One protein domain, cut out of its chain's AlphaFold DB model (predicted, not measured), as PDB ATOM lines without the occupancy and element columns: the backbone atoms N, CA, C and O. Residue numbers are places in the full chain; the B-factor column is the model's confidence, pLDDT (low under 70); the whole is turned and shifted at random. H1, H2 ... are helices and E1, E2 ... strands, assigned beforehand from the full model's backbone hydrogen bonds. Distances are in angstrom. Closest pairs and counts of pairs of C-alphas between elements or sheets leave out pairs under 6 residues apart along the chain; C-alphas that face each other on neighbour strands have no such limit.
ATOM      1  N   MET A 299      27.368   8.182 -28.029       69.81
ATOM      2  CA  MET A 299      28.787   8.512 -28.208       69.81
ATOM      3  C   MET A 299      29.407   7.637 -29.305       69.81
ATOM      4  O   MET A 299      29.307   6.408 -29.229       69.81
ATOM      5  N   PRO A 300      30.077   8.232 -30.309       83.62
ATOM      6  CA  PRO A 300      30.722   7.452 -31.346       83.62
ATOM      7  C   PRO A 300      31.948   6.715 -30.795       83.62
ATOM      8  O   PRO A 300      32.758   7.284 -30.061       83.62
ATOM      9  N   TYR A 301      32.095   5.446 -31.170       85.00
ATOM     10  CA  TYR A 301      33.173   4.561 -30.729       85.00
ATOM     11  C   TYR A 301      33.890   3.943 -31.930       85.00
ATOM     12  O   TYR A 301      33.302   3.753 -32.991       85.00
ATOM     13  N   SER A 302      35.176   3.631 -31.788       86.88
ATOM     14  CA  SER A 302      35.975   3.077 -32.883       86.88
ATOM     15  C   SER A 302      36.099   1.559 -32.760       86.88
ATOM     16  O   SER A 302      36.598   1.054 -31.755       86.88
ATOM     17  N   LEU A 303      35.665   0.832 -33.789       85.88
ATOM     18  CA  LEU A 303      36.023  -0.567 -33.989       85.88
ATOM     19  C   LEU A 303      37.433  -0.622 -34.582       85.88
ATOM     20  O   LEU A 303      37.637  -0.303 -35.755       85.88
ATOM     21  N   ASN A 304      38.388  -1.046 -33.761       84.06
ATOM     22  CA  ASN A 304      39.706  -1.471 -34.209       84.06
ATOM     23  C   ASN A 304      39.768  -3.006 -34.281       84.06
ATOM     24  O   ASN A 304      38.914  -3.716 -33.752       84.06
ATOM     25  N   HIS A 305      40.796  -3.517 -34.948       75.81
ATOM     26  CA  HIS A 305      41.067  -4.949 -35.108       75.81
ATOM     27  C   HIS A 305      42.157  -5.429 -34.120       75.81
ATOM     28  O   HIS A 305      42.809  -6.444 -34.350       75.81
ATOM     29  N   GLY A 306      42.371  -4.686 -33.027       72.19
ATOM     30  CA  GLY A 306      43.389  -4.945 -32.005       72.19
ATOM     31  C   GLY A 306      44.661  -4.097 -32.122       72.19
ATOM     32  O   GLY A 306      45.234  -3.762 -31.087       72.19
ATOM     33  N   ASP A 307      45.078  -3.689 -33.327       76.50
ATOM     34  CA  ASP A 307      46.196  -2.750 -33.502       76.50
ATOM     35  C   ASP A 307      45.692  -1.321 -33.755       76.50
ATOM     36  O   ASP A 307      45.080  -1.024 -34.778       76.50
ATOM     37  N   ILE A 308      45.978  -0.418 -32.816       63.53
ATOM     38  CA  ILE A 308      45.645   1.013 -32.914       63.53
ATOM     39  C   ILE A 308      46.495   1.707 -33.997       63.53
ATOM     40  O   ILE A 308      46.137   2.787 -34.461       63.53
ATOM     41  N   ARG A 309      47.617   1.104 -34.416       66.38
ATOM     42  CA  ARG A 309      48.537   1.680 -35.407       66.38
ATOM     43  C   ARG A 309      48.120   1.450 -36.855       66.38
ATOM     44  O   ARG A 309      48.681   2.120 -37.714       66.38
ATOM     45  N   SER A 310      47.184   0.542 -37.154       71.06
ATOM     46  CA  SER A 310      46.740   0.385 -38.546       71.06
ATOM     47  C   SER A 310      45.836   1.541 -38.974       71.06
ATOM     48  O   SER A 310      45.013   2.036 -38.198       71.06
ATOM     49  N   GLY A 311      45.955   1.933 -40.242       70.81
ATOM     50  CA  GLY A 311      45.194   3.026 -40.842       70.81
ATOM     51  C   GLY A 311      43.700   2.773 -41.095       70.81
ATOM     52  O   GLY A 311      43.066   3.571 -41.774       70.81
ATOM     53  N   PHE A 312      43.088   1.695 -40.585       78.19
ATOM     54  CA  PHE A 312      41.699   1.357 -40.943       78.19
ATOM     55  C   PHE A 312      40.845   0.951 -39.738       78.19
ATOM     56  O   PHE A 312      40.562  -0.225 -39.508       78.19
ATOM     57  N   ASN A 313      40.393   1.951 -38.979       87.62
ATOM     58  CA  ASN A 313      39.507   1.777 -37.825       87.62
ATOM     59  C   ASN A 313      38.117   2.327 -38.157       87.62
ATOM     60  O   ASN A 313      37.996   3.444 -38.655       87.62
ATOM     61  N   ILE A 314      37.047   1.581 -37.889       90.56
ATOM     62  CA  ILE A 314      35.687   1.991 -38.280       90.56
ATOM     63  C   ILE A 314      35.060   2.800 -37.144       90.56
ATOM     64  O   ILE A 314      34.861   2.289 -36.045       90.56
ATOM     65  N   LEU A 315      34.727   4.066 -37.397       90.50
ATOM     66  CA  LEU A 315      34.000   4.909 -36.452       90.50
ATOM     67  C   LEU A 315      32.504   4.584 -36.507       90.50
ATOM     68  O   LEU A 315      31.824   4.879 -37.492       90.50
ATOM     69  N   MET A 316      31.984   4.015 -35.429       93.00
ATOM     70  CA  MET A 316      30.572   3.713 -35.214       93.00
ATOM     71  C   MET A 316      29.893   4.859 -34.460       93.00
ATOM     72  O   MET A 316      30.516   5.472 -33.601       93.00
ATOM     73  N   ASN A 317      28.612   5.112 -34.721       89.25
ATOM     74  CA  ASN A 317      27.725   5.872 -33.840       89.25
ATOM     75  C   ASN A 317      26.476   5.022 -33.569       89.25
ATOM     76  O   ASN A 317      25.723   4.699 -34.496       89.25
ATOM     77  N   GLY A 318      26.314   4.572 -32.321       89.75
ATOM     78  CA  GLY A 318      25.477   3.414 -32.018       89.75
ATOM     79  C   GLY A 318      25.860   2.234 -32.923       89.75
ATOM     80  O   GLY A 318      27.037   1.951 -33.128       89.75
ATOM     81  N   CYS A 319      24.876   1.585 -33.544       83.75
ATOM     82  CA  CYS A 319      25.114   0.473 -34.472       83.75
ATOM     83  C   CYS A 319      25.505   0.894 -35.906       83.75
ATOM     84  O   CYS A 319      25.699   0.019 -36.749       83.75
ATOM     85  N   ASN A 320      25.604   2.193 -36.217       84.31
ATOM     86  CA  ASN A 320      25.820   2.670 -37.587       84.31
ATOM     87  C   ASN A 320      27.297   3.025 -37.848       84.31
ATOM     88  O   ASN A 320      27.827   3.888 -37.147       84.31
ATOM     89  N   PRO A 321      27.963   2.456 -38.870       88.19
ATOM     90  CA  PRO A 321      29.272   2.935 -39.311       88.19
ATOM     91  C   PRO A 321      29.138   4.325 -39.954       88.19
ATOM     92  O   PRO A 321      28.363   4.529 -40.888       88.19
ATOM     93  N   THR A 322      29.892   5.292 -39.436       91.88
ATOM     94  CA  THR A 322      29.848   6.713 -39.830       91.88
ATOM     95  C   THR A 322      31.090   7.160 -40.593       91.88
ATOM     96  O   THR A 322      30.987   7.977 -41.511       91.88
ATOM     97  N   GLY A 323      32.250   6.577 -40.288       91.75
ATOM     98  CA  GLY A 323      33.506   6.872 -40.967       91.75
ATOM     99  C   GLY A 323      34.557   5.788 -40.800       91.75
ATOM    100  O   GLY A 323      34.367   4.816 -40.071       91.75
ATOM    101  N   VAL A 324      35.679   5.990 -41.473       89.31
ATOM    102  CA  VAL A 324      36.937   5.280 -41.265       89.31
ATOM    103  C   VAL A 324      37.945   6.301 -40.744       89.31
ATOM    104  O   VAL A 324      38.062   7.397 -41.296       89.31
ATOM    105  N   ILE A 325      38.626   5.958 -39.654       86.75
ATOM    106  CA  ILE A 325      39.729   6.719 -39.075       86.75
ATOM    107  C   ILE A 325      41.023   5.979 -39.376       86.75
ATOM    108  O   ILE A 325      41.209   4.818 -38.989       86.75
ATOM    109  N   ASP A 326      41.918   6.710 -40.015       83.19
ATOM    110  CA  ASP A 326      43.281   6.311 -40.284       83.19
ATOM    111  C   ASP A 326      44.208   7.018 -39.293       83.19
ATOM    112  O   ASP A 326      44.437   8.225 -39.387       83.19
ATOM    113  N   PHE A 327      44.716   6.280 -38.303       79.00
ATOM    114  CA  PHE A 327      45.654   6.830 -37.321       79.00
ATOM    115  C   PHE A 327      47.091   6.934 -37.853       79.00
ATOM    116  O   PHE A 327      47.867   7.711 -37.299       79.00
ATOM    117  N   GLU A 328      47.443   6.211 -38.919       78.12
ATOM    118  CA  GLU A 328      48.767   6.280 -39.550       78.12
ATOM    119  C   GLU A 328      48.916   7.606 -40.309       78.12
ATOM    120  O   GLU A 328      49.883   8.343 -40.107       78.12
ATOM    121  N   TYR A 329      47.897   7.969 -41.090       80.31
ATOM    122  CA  TYR A 329      47.849   9.215 -41.863       80.31
ATOM    123  C   TYR A 329      47.110  10.356 -41.141       80.31
ATOM    124  O   TYR A 329      47.016  11.464 -41.670       80.31
ATOM    125  N   SER A 330      46.606  10.116 -39.922       78.44
ATOM    126  CA  SER A 330      45.763  11.053 -39.151       78.44
ATOM    127  C   SER A 330      44.555  11.572 -39.951       78.44
ATOM    128  O   SER A 330      44.164  12.737 -39.834       78.44
ATOM    129  N   ALA A 331      43.974  10.708 -40.785       81.56
ATOM    130  CA  ALA A 331      42.900  11.041 -41.710       81.56
ATOM    131  C   ALA A 331      41.543  10.504 -41.231       81.56
ATOM    132  O   ALA A 331      41.441   9.499 -40.526       81.56
ATOM    133  N   TYR A 332      40.474  11.177 -41.651       87.06
ATOM    134  CA  TYR A 332      39.097  10.739 -41.450       87.06
ATOM    135  C   TYR A 332      38.366  10.751 -42.790       87.06
ATOM    136  O   TYR A 332      38.347  11.771 -43.482       87.06
ATOM    137  N   VAL A 333      37.735   9.631 -43.131       87.69
ATOM    138  CA  VAL A 333      36.952   9.466 -44.359       87.69
ATOM    139  C   VAL A 333      35.523   9.072 -43.977       87.69
ATOM    140  O   VAL A 333      35.340   8.040 -43.332       87.69
ATOM    141  N   PRO A 334      34.482   9.837 -44.360       87.56
ATOM    142  CA  PRO A 334      33.092   9.425 -44.159       87.56
ATOM    143  C   PRO A 334      32.820   8.051 -44.783       87.56
ATOM    144  O   PRO A 334      33.293   7.761 -45.881       87.56
ATOM    145  N   TYR A 335      32.034   7.203 -44.121       83.31
ATOM    146  CA  TYR A 335      31.901   5.789 -44.503       83.31
ATOM    147  C   TYR A 335      31.314   5.606 -45.914       83.31
ATOM    148  O   TYR A 335      31.715   4.711 -46.655       83.31
ATOM    149  N   SER A 336      30.434   6.520 -46.333       78.75
ATOM    150  CA  SER A 336      29.917   6.600 -47.704       78.75
ATOM    151  C   SER A 336      31.009   6.857 -48.750       78.75
ATOM    152  O   SER A 336      30.971   6.255 -49.821       78.75
ATOM    153  N   ALA A 337      31.992   7.708 -48.444       74.81
ATOM    154  CA  ALA A 337      33.129   7.981 -49.321       74.81
ATOM    155  C   ALA A 337      34.112   6.798 -49.353       74.81
ATOM    156  O   ALA A 337      34.569   6.427 -50.429       74.81
ATOM    157  N   ALA A 338      34.361   6.153 -48.207       74.81
ATOM    158  CA  ALA A 338      35.208   4.961 -48.128       74.81
ATOM    159  C   ALA A 338      34.636   3.777 -48.937       74.81
ATOM    160  O   ALA A 338      35.369   3.119 -49.673       74.81
ATOM    161  N   ILE A 339      33.317   3.534 -48.875       73.94
ATOM    162  CA  ILE A 339      32.657   2.524 -49.726       73.94
ATOM    163  C   ILE A 339      32.741   2.908 -51.207       73.94
ATOM    164  O   ILE A 339      33.017   2.044 -52.042       73.94
ATOM    165  N   ALA A 340      32.494   4.178 -51.545       68.44
ATOM    166  CA  ALA A 340      32.558   4.638 -52.929       68.44
ATOM    167  C   ALA A 340      33.956   4.405 -53.524       68.44
ATOM    168  O   ALA A 340      34.068   3.862 -54.623       68.44
ATOM    169  N   ASP A 341      35.013   4.723 -52.776       64.50
ATOM    170  CA  ASP A 341      36.392   4.483 -53.197       64.50
ATOM    171  C   ASP A 341      36.699   2.983 -53.364       64.50
ATOM    172  O   ASP A 341      37.151   2.573 -54.430       64.50
ATOM    173  N   LEU A 342      36.315   2.124 -52.409       62.47
ATOM    174  CA  LEU A 342      36.435   0.663 -52.563       62.47
ATOM    175  C   LEU A 342      35.728   0.135 -53.826       62.47
ATOM    176  O   LEU A 342      36.265  -0.730 -54.522       62.47
ATOM    177  N   SER A 343      34.548   0.670 -54.156       58.50
ATOM    178  CA  SER A 343      33.814   0.289 -55.371       58.50
ATOM    179  C   SER A 343      34.478   0.778 -56.668       58.50
ATOM    180  O   SER A 343      34.341   0.128 -57.706       58.50
ATOM    181  N   ASN A 344      35.246   1.871 -56.605       55.09
ATOM    182  CA  ASN A 344      36.011   2.417 -57.728       55.09
ATOM    183  C   ASN A 344      37.362   1.707 -57.918       55.09
ATOM    184  O   ASN A 344      37.758   1.447 -59.055       55.09
ATOM    185  N   GLN A 345      38.059   1.374 -56.826       53.84
ATOM    186  CA  GLN A 345      39.346   0.667 -56.846       53.84
ATOM    187  C   GLN A 345      39.205  -0.783 -57.322       53.84
ATOM    188  O   GLN A 345      40.087  -1.304 -58.009       53.84
ATOM    189  N   TYR A 346      38.076  -1.428 -57.013       50.53
ATOM    190  CA  TYR A 346      37.793  -2.800 -57.421       50.53
ATOM    191  C   TYR A 346      36.573  -2.899 -58.355       50.53
ATOM    192  O   TYR A 346      35.570  -3.512 -57.985       50.53
ATOM    193  N   PRO A 347      36.661  -2.442 -59.622       48.44
ATOM    194  CA  PRO A 347      35.545  -2.467 -60.580       48.44
ATOM    195  C   PRO A 347      35.086  -3.882 -60.995       48.44
ATOM    196  O   PRO A 347      34.207  -4.035 -61.842       48.44
ATOM    197  N   ARG A 348      35.692  -4.937 -60.432       43.41
ATOM    198  CA  ARG A 348      35.279  -6.344 -60.575       43.41
ATOM    199  C   ARG A 348      34.840  -6.998 -59.265       43.41
ATOM    200  O   ARG A 348      34.255  -8.078 -59.319       43.41
ATOM    201  N   THR A 349      35.070  -6.373 -58.109       42.28
ATOM    202  CA  THR A 349      34.548  -6.884 -56.840       42.28
ATOM    203  C   THR A 349      33.105  -6.425 -56.715       42.28
ATOM    204  O   THR A 349      32.799  -5.398 -56.115       42.28
ATOM    205  N   TYR A 350      32.210  -7.226 -57.293       40.41
ATOM    206  CA  TYR A 350      30.777  -7.209 -57.012       40.41
ATOM    207  C   TYR A 350      30.550  -7.552 -55.522       40.41
ATOM    208  O   TYR A 350      30.118  -8.651 -55.174       40.41
ATOM    209  N   ILE A 351      30.833  -6.607 -54.617       43.44
ATOM    210  CA  ILE A 351      30.224  -6.607 -53.283       43.44
ATOM    211  C   ILE A 351      28.723  -6.513 -53.551       43.44
ATOM    212  O   ILE A 351      28.274  -5.576 -54.208       43.44
ATOM    213  N   ALA A 352      27.979  -7.548 -53.163       38.09
ATOM    214  CA  ALA A 352      26.702  -7.902 -53.777       38.09
ATOM    215  C   ALA A 352      25.590  -6.843 -53.605       38.09
ATOM    216  O   ALA A 352      24.684  -6.988 -52.784       38.09
ATOM    217  N   GLY A 353      25.582  -5.830 -54.478       33.94
ATOM    218  CA  GLY A 353      24.466  -4.893 -54.655       33.94
ATOM    219  C   GLY A 353      23.156  -5.583 -55.062       33.94
ATOM    220  O   GLY A 353      22.083  -5.004 -54.930       33.94
ATOM    221  N   THR A 354      23.225  -6.850 -55.475       36.25
ATOM    222  CA  THR A 354      22.092  -7.762 -55.671       36.25
ATOM    223  C   THR A 354      21.334  -8.131 -54.390       36.25
ATOM    224  O   THR A 354      20.249  -8.689 -54.507       36.25
ATOM    225  N   ILE A 355      21.836  -7.817 -53.187       42.09
ATOM    226  CA  ILE A 355      21.113  -8.083 -51.926       42.09
ATOM    227  C   ILE A 355      20.128  -6.948 -51.562       42.09
ATOM    228  O   ILE A 355      19.167  -7.193 -50.840       42.09
ATOM    229  N   PHE A 356      20.295  -5.728 -52.098       42.47
ATOM    230  CA  PHE A 356      19.519  -4.545 -51.668       42.47
ATOM    231  C   PHE A 356      18.822  -3.756 -52.793       42.47
ATOM    232  O   PHE A 356      18.455  -2.593 -52.612       42.47
ATOM    233  N   GLN A 357      18.555  -4.376 -53.947       36.66
ATOM    234  CA  GLN A 357      17.682  -3.782 -54.971       36.66
ATOM    235  C   GLN A 357      16.194  -3.914 -54.595       36.66
ATOM    236  O   GLN A 357      15.495  -4.798 -55.078       36.66
TER     237      GLN A 357
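What this domain is: This is residues 299 to 357 of the 563 residues of an uncharacterized protein of Sphaerosporella brunnea (UniProt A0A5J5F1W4). A small twisted sheet of four strands has one helix, H1, standing up from it, and beyond the body residues 344 to 350 and 352 to 357 stick out. The strands E1 E2 E3 E4 form a meander, each the antiparallel neighbour of the one before. The 59 printed residues, mixed in class, are only just loose, close to compact, with radius of gyration of the C-alphas 12.9 A and spans of 33 by 24 by 19 A.

How they stand to each other: Inner strands E2, residues 313 to 317, and E3, residues 320 to 326, form a hairpin at 148 degrees; N 315 and O 323, 2.8 A apart, are within hydrogen-bond range. Edge strand E4, residues 331 to 334, makes a hairpin with E3, with N 324 and O 333 at 2.8 A. Edge strand E1, residues 301 to 303, makes one with E2, with N 303 and O 314 at 2.8 A. H1, residues 335 to 345, is on the sheet over E4, height 9.8 A; the closest C-alphas of E3 and H1, Gly 323 and Tyr 335, are 4.0 A apart. In H1 every O i to N i+4 pair is within hydrogen-bond range.

Where its parts are: E1 begins at C-alpha 301 (33.173, 4.561, -30.729). E3 measures 18.0 A, E2 13.1 A and H1 15.3 A, ending at C-alpha 345 (39.346, 0.667, -56.846).

The domain as a whole: The printed part has no cut. The C-alphas farthest apart, of Arg 309 and Gln 357, are 36.9 A apart. Residues 299, 308 to 309 and 340 to 357 have pLDDT under 70.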